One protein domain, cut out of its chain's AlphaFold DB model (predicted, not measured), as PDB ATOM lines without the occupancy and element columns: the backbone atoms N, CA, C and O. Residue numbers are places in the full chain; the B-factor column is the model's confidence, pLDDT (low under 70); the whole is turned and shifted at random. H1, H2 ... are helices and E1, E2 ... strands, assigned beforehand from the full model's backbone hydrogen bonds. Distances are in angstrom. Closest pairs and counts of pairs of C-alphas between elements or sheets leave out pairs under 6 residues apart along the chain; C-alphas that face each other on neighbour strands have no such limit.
ATOM      1  N   LEU A   6      19.129  21.483 -11.630       54.75
ATOM      2  CA  LEU A   6      19.985  22.287 -10.751       54.75
ATOM      3  C   LEU A   6      21.389  21.689 -10.522       54.75
ATOM      4  O   LEU A   6      22.375  22.427 -10.420       54.75
ATOM      5  N   HIS A   7      21.523  20.359 -10.480       63.66
ATOM      6  CA  HIS A   7      22.827  19.720 -10.263       63.66
ATOM      7  C   HIS A   7      23.727  19.807 -11.502       63.66
ATOM      8  O   HIS A   7      24.921  20.073 -11.374       63.66
ATOM      9  N   LEU A   8      23.150  19.669 -12.701       64.12
ATOM     10  CA  LEU A   8      23.865  19.830 -13.972       64.12
ATOM     11  C   LEU A   8      24.426  21.246 -14.130       64.12
ATOM     12  O   LEU A   8      25.607  21.409 -14.441       64.12
ATOM     13  N   GLN A   9      23.628  22.271 -13.821       71.31
ATOM     14  CA  GLN A   9      24.105  23.656 -13.848       71.31
ATOM     15  C   GLN A   9      25.284  23.872 -12.890       71.31
ATOM     16  O   GLN A   9      26.262  24.525 -13.245       71.31
ATOM     17  N   THR A  10      25.241  23.280 -11.694       78.81
ATOM     18  CA  THR A  10      26.321  23.390 -10.700       78.81
ATOM     19  C   THR A  10      27.620  22.722 -11.173       78.81
ATOM     20  O   THR A  10      28.712  23.281 -11.021       78.81
ATOM     21  N   ILE A  11      27.521  21.558 -11.820       82.38
ATOM     22  CA  ILE A  11      28.665  20.847 -12.412       82.38
ATOM     23  C   ILE A  11      29.314  21.672 -13.534       82.38
ATOM     24  O   ILE A  11      30.539  21.693 -13.638       82.38
ATOM     25  N   LEU A  12      28.536  22.410 -14.327       84.88
ATOM     26  CA  LEU A  12      29.052  23.177 -15.468       84.88
ATOM     27  C   LEU A  12      29.588  24.574 -15.106       84.88
ATOM     28  O   LEU A  12      30.285  25.190 -15.911       84.88
ATOM     29  N   ARG A  13      29.328  25.081 -13.892       86.88
ATOM     30  CA  ARG A  13      29.857  26.384 -13.437       86.88
ATOM     31  C   ARG A  13      31.387  26.416 -13.429       86.88
ATOM     32  O   ARG A  13      32.038  25.406 -13.184       86.88
ATOM     33  N   ARG A  14      31.977  27.592 -13.646       89.31
ATOM     34  CA  ARG A  14      33.436  27.794 -13.612       89.31
ATOM     35  C   ARG A  14      33.990  27.603 -12.191       89.31
ATOM     36  O   ARG A  14      33.352  28.014 -11.230       89.31
ATOM     37  N   LYS A  15      35.188  27.020 -12.075       90.00
ATOM     38  CA  LYS A  15      35.949  26.892 -10.818       90.00
ATOM     39  C   LYS A  15      37.214  27.750 -10.888       90.00
ATOM     40  O   LYS A  15      37.769  27.935 -11.974       90.00
ATOM     41  N   LYS A  16      37.646  28.293  -9.751       90.81
ATOM     42  CA  LYS A  16      38.860  29.110  -9.600       90.81
ATOM     43  C   LYS A  16      39.701  28.552  -8.452       90.81
ATOM     44  O   LYS A  16      39.138  28.037  -7.493       90.81
ATOM     45  N   ILE A  17      41.020  28.660  -8.570       91.31
ATOM     46  CA  ILE A  17      41.961  28.393  -7.476       91.31
ATOM     47  C   ILE A  17      42.210  29.734  -6.785       91.31
ATOM     48  O   ILE A  17      42.481  30.723  -7.466       91.31
ATOM     49  N   VAL A  18      42.054  29.772  -5.465       91.75
ATOM     50  CA  VAL A  18      42.161  30.982  -4.637       91.75
ATOM     51  C   VAL A  18      43.124  30.682  -3.494       91.75
ATOM     52  O   VAL A  18      43.080  29.588  -2.936       91.75
ATOM     53  N   PHE A  19      44.001  31.634  -3.174       90.56
ATOM     54  CA  PHE A  19      44.922  31.522  -2.045       90.56
ATOM     55  C   PHE A  19      44.151  31.621  -0.729       90.56
ATOM     56  O   PHE A  19      43.225  32.423  -0.610       90.56
ATOM     57  N   GLU A  20      44.560  30.828   0.256       89.00
ATOM     58  CA  GLU A  20      43.933  30.773   1.578       89.00
ATOM     59  C   GLU A  20      43.842  32.152   2.245       89.00
ATOM     60  O   GLU A  20      42.770  32.532   2.706       89.00
ATOM     61  N   SER A  21      44.914  32.948   2.188       91.25
ATOM     62  CA  SER A  21      44.943  34.315   2.720       91.25
ATOM     63  C   SER A  21      43.845  35.203   2.131       91.25
ATOM     64  O   SER A  21      43.145  35.899   2.857       91.25
ATOM     65  N   ASN A  22      43.653  35.148   0.813       93.31
ATOM     66  CA  ASN A  22      42.666  35.974   0.118       93.31
ATOM     67  C   ASN A  22      41.239  35.486   0.384       93.31
ATOM     68  O   ASN A  22      40.300  36.273   0.324       93.31
ATOM     69  N   LEU A  23      41.063  34.186   0.644       92.06
ATOM     70  CA  LEU A  23      39.772  33.636   1.039       92.06
ATOM     71  C   LEU A  23      39.403  34.081   2.460       92.06
ATOM     72  O   LEU A  23      38.268  34.499   2.667       92.06
ATOM     73  N   LEU A  24      40.339  34.006   3.411       92.19
ATOM     74  CA  LEU A  24      40.100  34.357   4.816       92.19
ATOM     75  C   LEU A  24      39.800  35.848   5.018       92.19
ATOM     76  O   LEU A  24      38.934  36.164   5.826       92.19
ATOM     77  N   GLN A  25      40.376  36.734   4.195       93.62
ATOM     78  CA  GLN A  25      40.049  38.172   4.192       93.62
ATOM     79  C   GLN A  25      38.545  38.462   4.041       93.62
ATOM     80  O   GLN A  25      38.040  39.463   4.540       93.62
ATOM     81  N   LEU A  26      37.788  37.574   3.382       93.25
ATOM     82  CA  LEU A  26      36.336  37.727   3.223       93.25
ATOM     83  C   LEU A  26      35.551  37.515   4.530       93.25
ATOM     84  O   LEU A  26      34.336  37.720   4.549       93.25
ATOM     85  N   PHE A  27      36.218  37.078   5.599       94.31
ATOM     86  CA  PHE A  27      35.621  36.736   6.889       94.31
ATOM     87  C   PHE A  27      36.145  37.598   8.046       94.31
ATOM     88  O   PHE A  27      35.772  37.341   9.192       94.31
ATOM     89  N   ASP A  28      36.949  38.628   7.765       93.75
ATOM     90  CA  ASP A  28      37.529  39.515   8.786       93.75
ATOM     91  C   ASP A  28      36.480  40.418   9.457       93.75
ATOM     92  O   ASP A  28      36.695  40.930  10.554       93.75
ATOM     93  N   THR A  29      35.317  40.603   8.828       94.38
ATOM     94  CA  THR A  29      34.245  41.485   9.313       94.38
ATOM     95  C   THR A  29      32.934  40.726   9.497       94.38
ATOM     96  O   THR A  29      32.540  39.902   8.665       94.38
ATOM     97  N   CYS A  30      32.226  41.023  10.588       94.31
ATOM     98  CA  CYS A  30      30.918  40.452  10.867       94.31
ATOM     99  C   CYS A  30      29.869  41.037   9.907       94.31
ATOM    100  O   CYS A  30      29.677  42.255   9.896       94.31
ATOM    101  N   PRO A  31      29.112  40.209   9.164       93.62
ATOM    102  CA  PRO A  31      28.068  40.705   8.269       93.62
ATOM    103  C   PRO A  31      26.847  41.283   9.005       93.62
ATOM    104  O   PRO A  31      26.023  41.925   8.365       93.62
ATOM    105  N   HIS A  32      26.707  41.057  10.320       94.19
ATOM    106  CA  HIS A  32      25.595  41.583  11.122       94.19
ATOM    107  C   HIS A  32      25.902  42.927  11.790       94.19
ATOM    108  O   HIS A  32      25.071  43.826  11.733       94.19
ATOM    109  N   CYS A  33      27.060  43.069  12.447       94.94
ATOM    110  CA  CYS A  33      27.386  44.257  13.251       94.94
ATOM    111  C   CYS A  33      28.622  45.031  12.767       94.94
ATOM    112  O   CYS A  33      29.046  45.961  13.447       94.94
ATOM    113  N   ALA A  34      29.222  44.635  11.640       93.38
ATOM    114  CA  ALA A  34      30.422  45.243  11.055       93.38
ATOM    115  C   ALA A  34      31.683  45.250  11.947       93.38
ATOM    116  O   ALA A  34      32.692  45.841  11.571       93.38
ATOM    117  N   HIS A  35      31.665  44.568  13.095       94.06
ATOM    118  CA  HIS A  35      32.834  44.435  13.959       94.06
ATOM    119  C   HIS A  35      33.789  43.330  13.480       94.06
ATOM    120  O   HIS A  35      33.376  42.440  12.720       94.06
ATOM    121  N   PRO A  36      35.059  43.348  13.920       95.06
ATOM    122  CA  PRO A  36      36.021  42.313  13.575       95.06
ATOM    123  C   PRO A  36      35.548  40.899  13.957       95.06
ATOM    124  O   PRO A  36      34.944  40.659  15.005       95.06
ATOM    125  N   SER A  37      35.816  39.939  13.077       94.25
ATOM    126  CA  SER A  37      35.486  38.524  13.258       94.25
ATOM    127  C   SER A  37      36.741  37.669  13.210       94.25
ATOM    128  O   SER A  37      37.684  37.964  12.483       94.25
ATOM    129  N   GLN A  38      36.738  36.576  13.965       93.19
ATOM    130  CA  GLN A  38      37.756  35.540  13.852       93.19
ATOM    131  C   GLN A  38      37.270  34.478  12.875       93.19
ATOM    132  O   GLN A  38      36.127  34.021  12.955       93.19
ATOM    133  N   SER A  39      38.143  34.064  11.963       92.69
ATOM    134  CA  SER A  39      37.871  32.961  11.054       92.69
ATOM    135  C   SER A  39      39.051  32.003  11.002       92.69
ATOM    136  O   SER A  39      40.201  32.401  11.171       92.69
ATOM    137  N   HIS A  40      38.759  30.722  10.808       90.50
ATOM    138  CA  HIS A  40      39.788  29.713  10.599       90.50
ATOM    139  C   HIS A  40      39.289  28.632   9.647       90.50
ATOM    140  O   HIS A  40      38.084  28.361   9.546       90.50
ATOM    141  N   ILE A  41      40.231  27.999   8.950       89.94
ATOM    142  CA  ILE A  41      39.943  26.794   8.181       89.94
ATOM    143  C   ILE A  41      39.830  25.617   9.142       89.94
ATOM    144  O   ILE A  41      40.694  25.383   9.986       89.94
ATOM    145  N   VAL A  42      38.762  24.839   8.984       86.31
ATOM    146  CA  VAL A  42      38.593  23.571   9.690       86.31
ATOM    147  C   VAL A  42      39.470  22.524   9.015       86.31
ATOM    148  O   VAL A  42      39.014  21.789   8.137       86.31
ATOM    149  N   ASP A  43      40.728  22.448   9.436       69.38
ATOM    150  CA  ASP A  43      41.644  21.398   9.004       69.38
ATOM    151  C   ASP A  43      41.681  20.277  10.045       69.38
ATOM    152  O   ASP A  43      42.421  20.305  11.028       69.38
ATOM    153  N   LYS A  44      40.791  19.293   9.878       65.56
ATOM    154  CA  LYS A  44      40.856  18.060  10.666       65.56
ATOM    155  C   LYS A  44      41.652  17.018   9.878       65.56
ATOM    156  O   LYS A  44      41.257  16.711   8.744       65.56
ATOM    157  N   PRO A  45      42.694  16.403  10.473       58.25
ATOM    158  CA  PRO A  45      43.338  15.234   9.890       58.25
ATOM    159  C   PRO A  45      42.275  14.194   9.524       58.25
ATOM    160  O   PRO A  45      41.381  13.905  10.319       58.25
ATOM    161  N   ASN A  46      42.338  13.651   8.308       58.12
ATOM    162  CA  ASN A  46      41.373  12.673   7.787       58.12
ATOM    163  C   ASN A  46      39.913  13.161   7.656       58.12
ATOM    164  O   ASN A  46      39.014  12.338   7.497       58.12
ATOM    165  N   SER A  47      39.663  14.475   7.629       64.69
ATOM    166  CA  SER A  47      38.325  15.066   7.422       64.69
ATOM    167  C   SER A  47      37.621  14.644   6.127       64.69
ATOM    168  O   SER A  47      36.418  14.846   5.978       64.69
ATOM    169  N   GLY A  48      38.360  14.098   5.156       68.06
ATOM    170  CA  GLY A  48      37.820  13.733   3.846       68.06
ATOM    171  C   GLY A  48      37.466  14.939   2.969       68.06
ATOM    172  O   GLY A  48      36.900  14.754   1.890       68.06
ATOM    173  N   PHE A  49      37.821  16.160   3.387       82.38
ATOM    174  CA  PHE A  49      37.508  17.388   2.657       82.38
ATOM    175  C   PHE A  49      38.242  17.465   1.313       82.38
ATOM    176  O   PHE A  49      37.638  17.829   0.303       82.38
ATOM    177  N   GLY A  50      39.489  16.994   1.239       88.19
ATOM    178  CA  GLY A  50      40.235  16.905  -0.017       88.19
ATOM    179  C   GLY A  50      40.413  18.280  -0.660       88.19
ATOM    180  O   GLY A  50      41.195  19.079  -0.174       88.19
ATOM    181  N   THR A  51      39.691  18.547  -1.751       90.19
ATOM    182  CA  THR A  51      39.701  19.855  -2.437       90.19
ATOM    183  C   THR A  51      38.782  20.901  -1.791       90.19
ATOM    184  O   THR A  51      38.707  22.036  -2.260       90.19
ATOM    185  N   MET A  52      38.002  20.528  -0.773       91.62
ATOM    186  CA  MET A  52      37.074  21.433  -0.099       91.62
ATOM    187  C   MET A  52      37.755  22.193   1.024       91.62
ATOM    188  O   MET A  52      38.503  21.619   1.806       91.62
ATOM    189  N   VAL A  53      37.389  23.464   1.137       91.00
ATOM    190  CA  VAL A  53      37.710  24.310   2.279       91.00
ATOM    191  C   VAL A  53      36.423  24.549   3.054       91.00
ATOM    192  O   VAL A  53      35.404  24.906   2.457       91.00
ATOM    193  N   ARG A  54      36.483  24.350   4.372       91.75
ATOM    194  CA  ARG A  54      35.434  24.737   5.313       91.75
ATOM    195  C   ARG A  54      35.968  25.840   6.212       91.75
ATOM    196  O   ARG A  54      36.966  25.623   6.892       91.75
ATOM    197  N   VAL A  55      35.297  26.985   6.222       93.56
ATOM    198  CA  VAL A  55      35.638  28.127   7.079       93.56
ATOM    199  C   VAL A  55      34.603  28.244   8.188       93.56
ATOM    200  O   VAL A  55      33.402  28.233   7.910       93.56
ATOM    201  N   GLU A  56      35.064  28.369   9.430       94.38
ATOM    202  CA  GLU A  56      34.231  28.735  10.577       94.38
ATOM    203  C   GLU A  56      34.563  30.169  11.000       94.38
ATOM    204  O   GLU A  56      35.710  30.474  11.319       94.38
ATOM    205  N   GLN A  57      33.556  31.043  10.965       95.50
ATOM    206  CA  GLN A  57      33.638  32.455  11.341       95.50
ATOM    207  C   GLN A  57      32.838  32.687  12.622       95.50
ATOM    208  O   GLN A  57      31.703  32.218  12.745       95.50
ATOM    209  N   ARG A  58      33.410  33.455  13.549       95.88
ATOM    210  CA  ARG A  58      32.768  33.897  14.787       95.88
ATOM    211  C   ARG A  58      33.019  35.387  14.992       95.88
ATOM    212  O   ARG A  58      34.162  35.836  14.922       95.88
ATOM    213  N   CYS A  59      31.958  36.143  15.247       95.38
ATOM    214  CA  CYS A  59      32.080  37.548  15.621       95.38
ATOM    215  C   CYS A  59      32.679  37.682  17.027       95.38
ATOM    216  O   CYS A  59      32.415  36.844  17.890       95.38
ATOM    217  N   MET A  60      33.475  38.731  17.258       93.50
ATOM    218  CA  MET A  60      34.040  38.993  18.585       93.50
ATOM    219  C   MET A  60      33.070  39.733  19.520       93.50
ATOM    220  O   MET A  60      33.130  39.504  20.721       93.50
ATOM    221  N   ASP A  61      32.140  40.531  18.979       94.31
ATOM    222  CA  ASP A  61      31.220  41.349  19.793       94.31
ATOM    223  C   ASP A  61      29.779  40.824  19.904       94.31
ATOM    224  O   ASP A  61      29.116  41.052  20.912       94.31
ATOM    225  N   CYS A  62      29.261  40.123  18.890       94.19
ATOM    226  CA  CYS A  62      27.910  39.554  18.917       94.19
ATOM    227  C   CYS A  62      27.927  38.026  18.777       94.19
ATOM    228  O   CYS A  62      28.952  37.412  18.494       94.19
ATOM    229  N   GLU A  63      26.763  37.393  18.922       93.88
ATOM    230  CA  GLU A  63      26.617  35.929  18.876       93.88
ATOM    231  C   GLU A  63      26.678  35.332  17.455       93.88
ATOM    232  O   GLU A  63      26.422  34.142  17.254       93.88
ATOM    233  N   PHE A  64      27.018  36.134  16.442       94.75
ATOM    234  CA  PHE A  64      27.052  35.664  15.062       94.75
ATOM    235  C   PHE A  64      28.133  34.598  14.846       94.75
ATOM    236  O   PHE A  64      29.323  34.809  15.104       94.75
ATOM    237  N   THR A  65      27.714  33.471  14.270       94.31
ATOM    238  CA  THR A  65      28.590  32.399  13.796       94.31
ATOM    239  C   THR A  65      28.165  31.945  12.407       94.31
ATOM    240  O   THR A  65      26.981  31.926  12.068       94.31
ATOM    241  N   ARG A  66      29.137  31.561  11.577       93.88
ATOM    242  CA  ARG A  66      28.880  31.060  10.224       93.88
ATOM    243  C   ARG A  66      29.834  29.934   9.876       93.88
ATOM    244  O   ARG A  66      31.021  30.000  10.173       93.88
ATOM    245  N   LYS A  67      29.312  28.934   9.167       93.06
ATOM    246  CA  LYS A  67      30.116  27.920   8.480       93.06
ATOM    247  C   LYS A  67      29.948  28.085   6.976       93.06
ATOM    248  O   LYS A  67      28.817  28.181   6.499       93.06
ATOM    249  N   LEU A  68      31.052  28.136   6.238       92.62
ATOM    250  CA  LEU A  68      31.038  28.164   4.777       92.62
ATOM    251  C   LEU A  68      31.800  26.970   4.216       92.62
ATOM    252  O   LEU A  68      32.976  26.796   4.521       92.62
ATOM    253  N   ASP A  69      31.150  26.222   3.328       91.19
ATOM    254  CA  ASP A  69      31.795  25.219   2.486       91.19
ATOM    255  C   ASP A  69      32.081  25.805   1.101       91.19
ATOM    256  O   ASP A  69      31.197  26.383   0.465       91.19
ATOM    257  N   SER A  70      33.308  25.629   0.601       90.94
ATOM    258  CA  SER A  70      33.718  26.159  -0.710       90.94
ATOM    259  C   SER A  70      33.051  25.463  -1.903       90.94
ATOM    260  O   SER A  70      33.159  25.919  -3.044       90.94
ATOM    261  N   GLN A  71      32.372  24.343  -1.663       90.12
ATOM    262  CA  GLN A  71      31.713  23.532  -2.676       90.12
ATOM    263  C   GLN A  71      30.535  22.760  -2.070       90.12
ATOM    264  O   GLN A  71      30.546  22.454  -0.880       90.12
ATOM    265  N   PRO A  72      29.517  22.414  -2.879       89.56
ATOM    266  CA  PRO A  72      28.395  21.621  -2.403       89.56
ATOM    267  C   PRO A  72      28.830  20.195  -2.051       89.56
ATOM    268  O   PRO A  72      29.745  19.623  -2.654       89.56
ATOM    269  N   MET A  73      28.088  19.596  -1.127       87.12
ATOM    270  CA  MET A  73      28.203  18.186  -0.789       87.12
ATOM    271  C   MET A  73      27.244  17.355  -1.639       87.12
ATOM    272  O   MET A  73      26.063  17.677  -1.769       87.12
ATOM    273  N   LEU A  74      27.738  16.250  -2.190       84.19
ATOM    274  CA  LEU A  74      26.906  15.177  -2.713       84.19
ATOM    275  C   LEU A  74      26.832  14.086  -1.643       84.19
ATOM    276  O   LEU A  74      27.777  13.317  -1.461       84.19
ATOM    277  N   LYS A  75      25.714  14.042  -0.910       82.50
ATOM    278  CA  LYS A  75      25.600  13.295   0.354       82.50
ATOM    279  C   LYS A  75      26.656  13.794   1.353       82.50
ATOM    280  O   LYS A  75      26.526  14.907   1.832       82.50
ATOM    281  N   GLN A  76      27.702  13.009   1.615       83.75
ATOM    282  CA  GLN A  76      28.803  13.346   2.532       83.75
ATOM    283  C   GLN A  76      30.155  13.488   1.819       83.75
ATOM    284  O   GLN A  76      31.212  13.414   2.440       83.75
ATOM    285  N   MET A  77      30.135  13.644   0.496       88.31
ATOM    286  CA  MET A  77      31.332  13.774  -0.325       88.31
ATOM    287  C   MET A  77      31.362  15.157  -0.977       88.31
ATOM    288  O   MET A  77      30.406  15.509  -1.673       88.31
ATOM    289  N   PRO A  78      32.462  15.914  -0.846       91.19
ATOM    290  CA  PRO A  78      32.621  17.151  -1.594       91.19
ATOM    291  C   PRO A  78      32.543  16.894  -3.101       91.19
ATOM    292  O   PRO A  78      33.278  16.056  -3.639       91.19
ATOM    293  N   LEU A  79      31.642  17.598  -3.792       91.12
ATOM    294  CA  LEU A  79      31.336  17.341  -5.204       91.12
ATOM    295  C   LEU A  79      32.576  17.465  -6.104       91.12
ATOM    296  O   LEU A  79      32.790  16.651  -7.000       91.12
ATOM    297  N   GLY A  80      33.421  18.455  -5.836       92.19
ATOM    298  CA  GLY A  80      34.693  18.701  -6.506       92.19
ATOM    299  C   GLY A  80      35.666  17.530  -6.412       92.19
ATOM    300  O   GLY A  80      36.380  17.273  -7.379       92.19
ATOM    301  N   ASN A  81      35.639  16.743  -5.328       93.25
ATOM    302  CA  ASN A  81      36.479  15.548  -5.220       93.25
ATOM    303  C   ASN A  81      36.045  14.465  -6.221       93.25
ATOM    304  O   ASN A  81      36.884  13.852  -6.884       93.25
ATOM    305  N   LEU A  82      34.735  14.242  -6.368       93.31
ATOM    306  CA  LEU A  82      34.212  13.315  -7.375       93.31
ATOM    307  C   LEU A  82      34.465  13.841  -8.791       93.31
ATOM    308  O   LEU A  82      34.910  13.090  -9.658       93.31
ATOM    309  N   MET A  83      34.227  15.136  -9.020       93.56
ATOM    310  CA  MET A  83      34.440  15.775 -10.319       93.56
ATOM    311  C   MET A  83      35.903  15.719 -10.762       93.56
ATOM    312  O   MET A  83      36.168  15.431 -11.930       93.56
ATOM    313  N   LEU A  84      36.853  15.962  -9.856       94.75
ATOM    314  CA  LEU A  84      38.277  15.843 -10.157       94.75
ATOM    315  C   LEU A  84      38.634  14.385 -10.478       94.75
ATOM    316  O   LEU A  84      39.266  14.138 -11.503       94.75
ATOM    317  N   SER A  85      38.149  13.411  -9.696       95.50
ATOM    318  CA  SER A  85      38.356  11.983  -9.985       95.50
ATOM    319  C   SER A  85      37.834  11.594 -11.370       95.50
ATOM    320  O   SER A  85      38.545  10.941 -12.136       95.50
ATOM    321  N   ALA A  86      36.617  12.022 -11.708       95.06
ATOM    322  CA  ALA A  86      36.017  11.777 -13.013       95.06
ATOM    323  C   ALA A  86      36.832  12.440 -14.136       95.06
ATOM    324  O   ALA A  86      37.187  11.781 -15.109       95.06
ATOM    325  N   SER A  87      37.223  13.706 -13.961       95.12
ATOM    326  CA  SER A  87      38.005  14.470 -14.946       95.12
ATOM    327  C   SER A  87      39.369  13.840 -15.230       95.12
ATOM    328  O   SER A  87      39.805  13.791 -16.382       95.12
ATOM    329  N   ILE A  88      40.042  13.311 -14.202       95.12
ATOM    330  CA  ILE A  88      41.308  12.583 -14.363       95.12
ATOM    331  C   ILE A  88      41.103  11.368 -15.270       95.12
ATOM    332  O   ILE A  88      41.881  11.169 -16.201       95.12
ATOM    333  N   LEU A  89      40.050  10.576 -15.040       93.31
ATOM    334  CA  LEU A  89      39.801   9.373 -15.834       93.31
ATOM    335  C   LEU A  89      39.336   9.713 -17.262       93.31
ATOM    336  O   LEU A  89      39.888   9.175 -18.220       93.31
ATOM    337  N   PHE A  90      38.395  10.650 -17.410       93.88
ATOM    338  CA  PHE A  90      37.829  11.074 -18.699       93.88
ATOM    339  C   PHE A  90      38.848  11.755 -19.618       93.88
ATOM    340  O   PHE A  90      38.736  11.660 -20.835       93.88
ATOM    341  N   SER A  91      39.868  12.412 -19.061       93.00
ATOM    342  CA  SER A  91      40.960  13.010 -19.845       93.00
ATOM    343  C   SER A  91      42.068  12.017 -20.229       93.00
ATOM    344  O   SER A  91      42.981  12.378 -20.979       93.00
ATOM    345  N   GLY A  92      42.015  10.785 -19.707       91.69
ATOM    346  CA  GLY A  92      43.090   9.798 -19.822       91.69
ATOM    347  C   GLY A  92      44.297  10.093 -18.925       91.69
ATOM    348  O   GLY A  92      45.338   9.461 -19.073       91.69
ATOM    349  N   SER A  93      44.183  11.035 -17.987       93.88
ATOM    350  CA  SER A  93      45.286  11.429 -17.111       93.88
ATOM    351  C   SER A  93      45.644  10.341 -16.093       93.88
ATOM    352  O   SER A  93      44.823   9.508 -15.674       93.88
TER     353      SER A  93
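This is residues 6 to 93 of the 433 residues of an uncharacterized protein of Lottia gigantea (UniProt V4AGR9). A three-stranded sheet with the short helix H2 over one face, and no named helix over the other, makes one end of an elongated shape. Helix H3 points away toward the other end, where residues 86 to 92 stick out, and H1 lies off the sheet, near H3. The 88 printed residues, under half in named elements, hold three helices and three strands in the order H1 H2 E1 E2 E3 H3, a mixed class. The sheet, E1 - E2 - E3, is a meander, each strand the antiparallel neighbour of the one before. The whole is loose, with a radius of gyration of the C-alphas of 15.6 A and spans of 51 by 30 by 25 A.

Start at H1, residues 6 to 12, which is not on the sheet. Next find H2, residues 20 to 27, on the sheet at a height of 8.7 A. It lies over E1, residues 37 to 41; their closest C-alphas, of Phe 27 and Ser 39, are 6.1 A apart. On the local plane it is only just slantwise to E1, at 31 degrees. E1 and E2, residues 54 to 59, form a hairpin; look for N 38 and O 58, 2.8 A apart. E2 and E3, residues 65 to 69, form another, with N 57 and O 66 at 2.9 A. H3, residues 79 to 90, is not on the sheet and is close to H1 but not clearly touching: C-alphas Ile 11 and Met 83 are closest, at 8.0 A. In H1 and H3 every O i to N i+4 pair is within hydrogen-bond range, in H2 2 of 4.

Find C-alpha 6 at (19.985, 22.287, -10.751), where H1 begins. E2 runs 16.8 A. H3 runs 16.2 A to C-alpha 90 at (37.829, 11.074, -18.699).

The farthest C-alphas, of Asp 61 and Gly 92, are 52.0 A apart. The printed part has no cut; the link E1 to E2 is long. Residues 6 to 8 and 43 to 48 have pLDDT under 70.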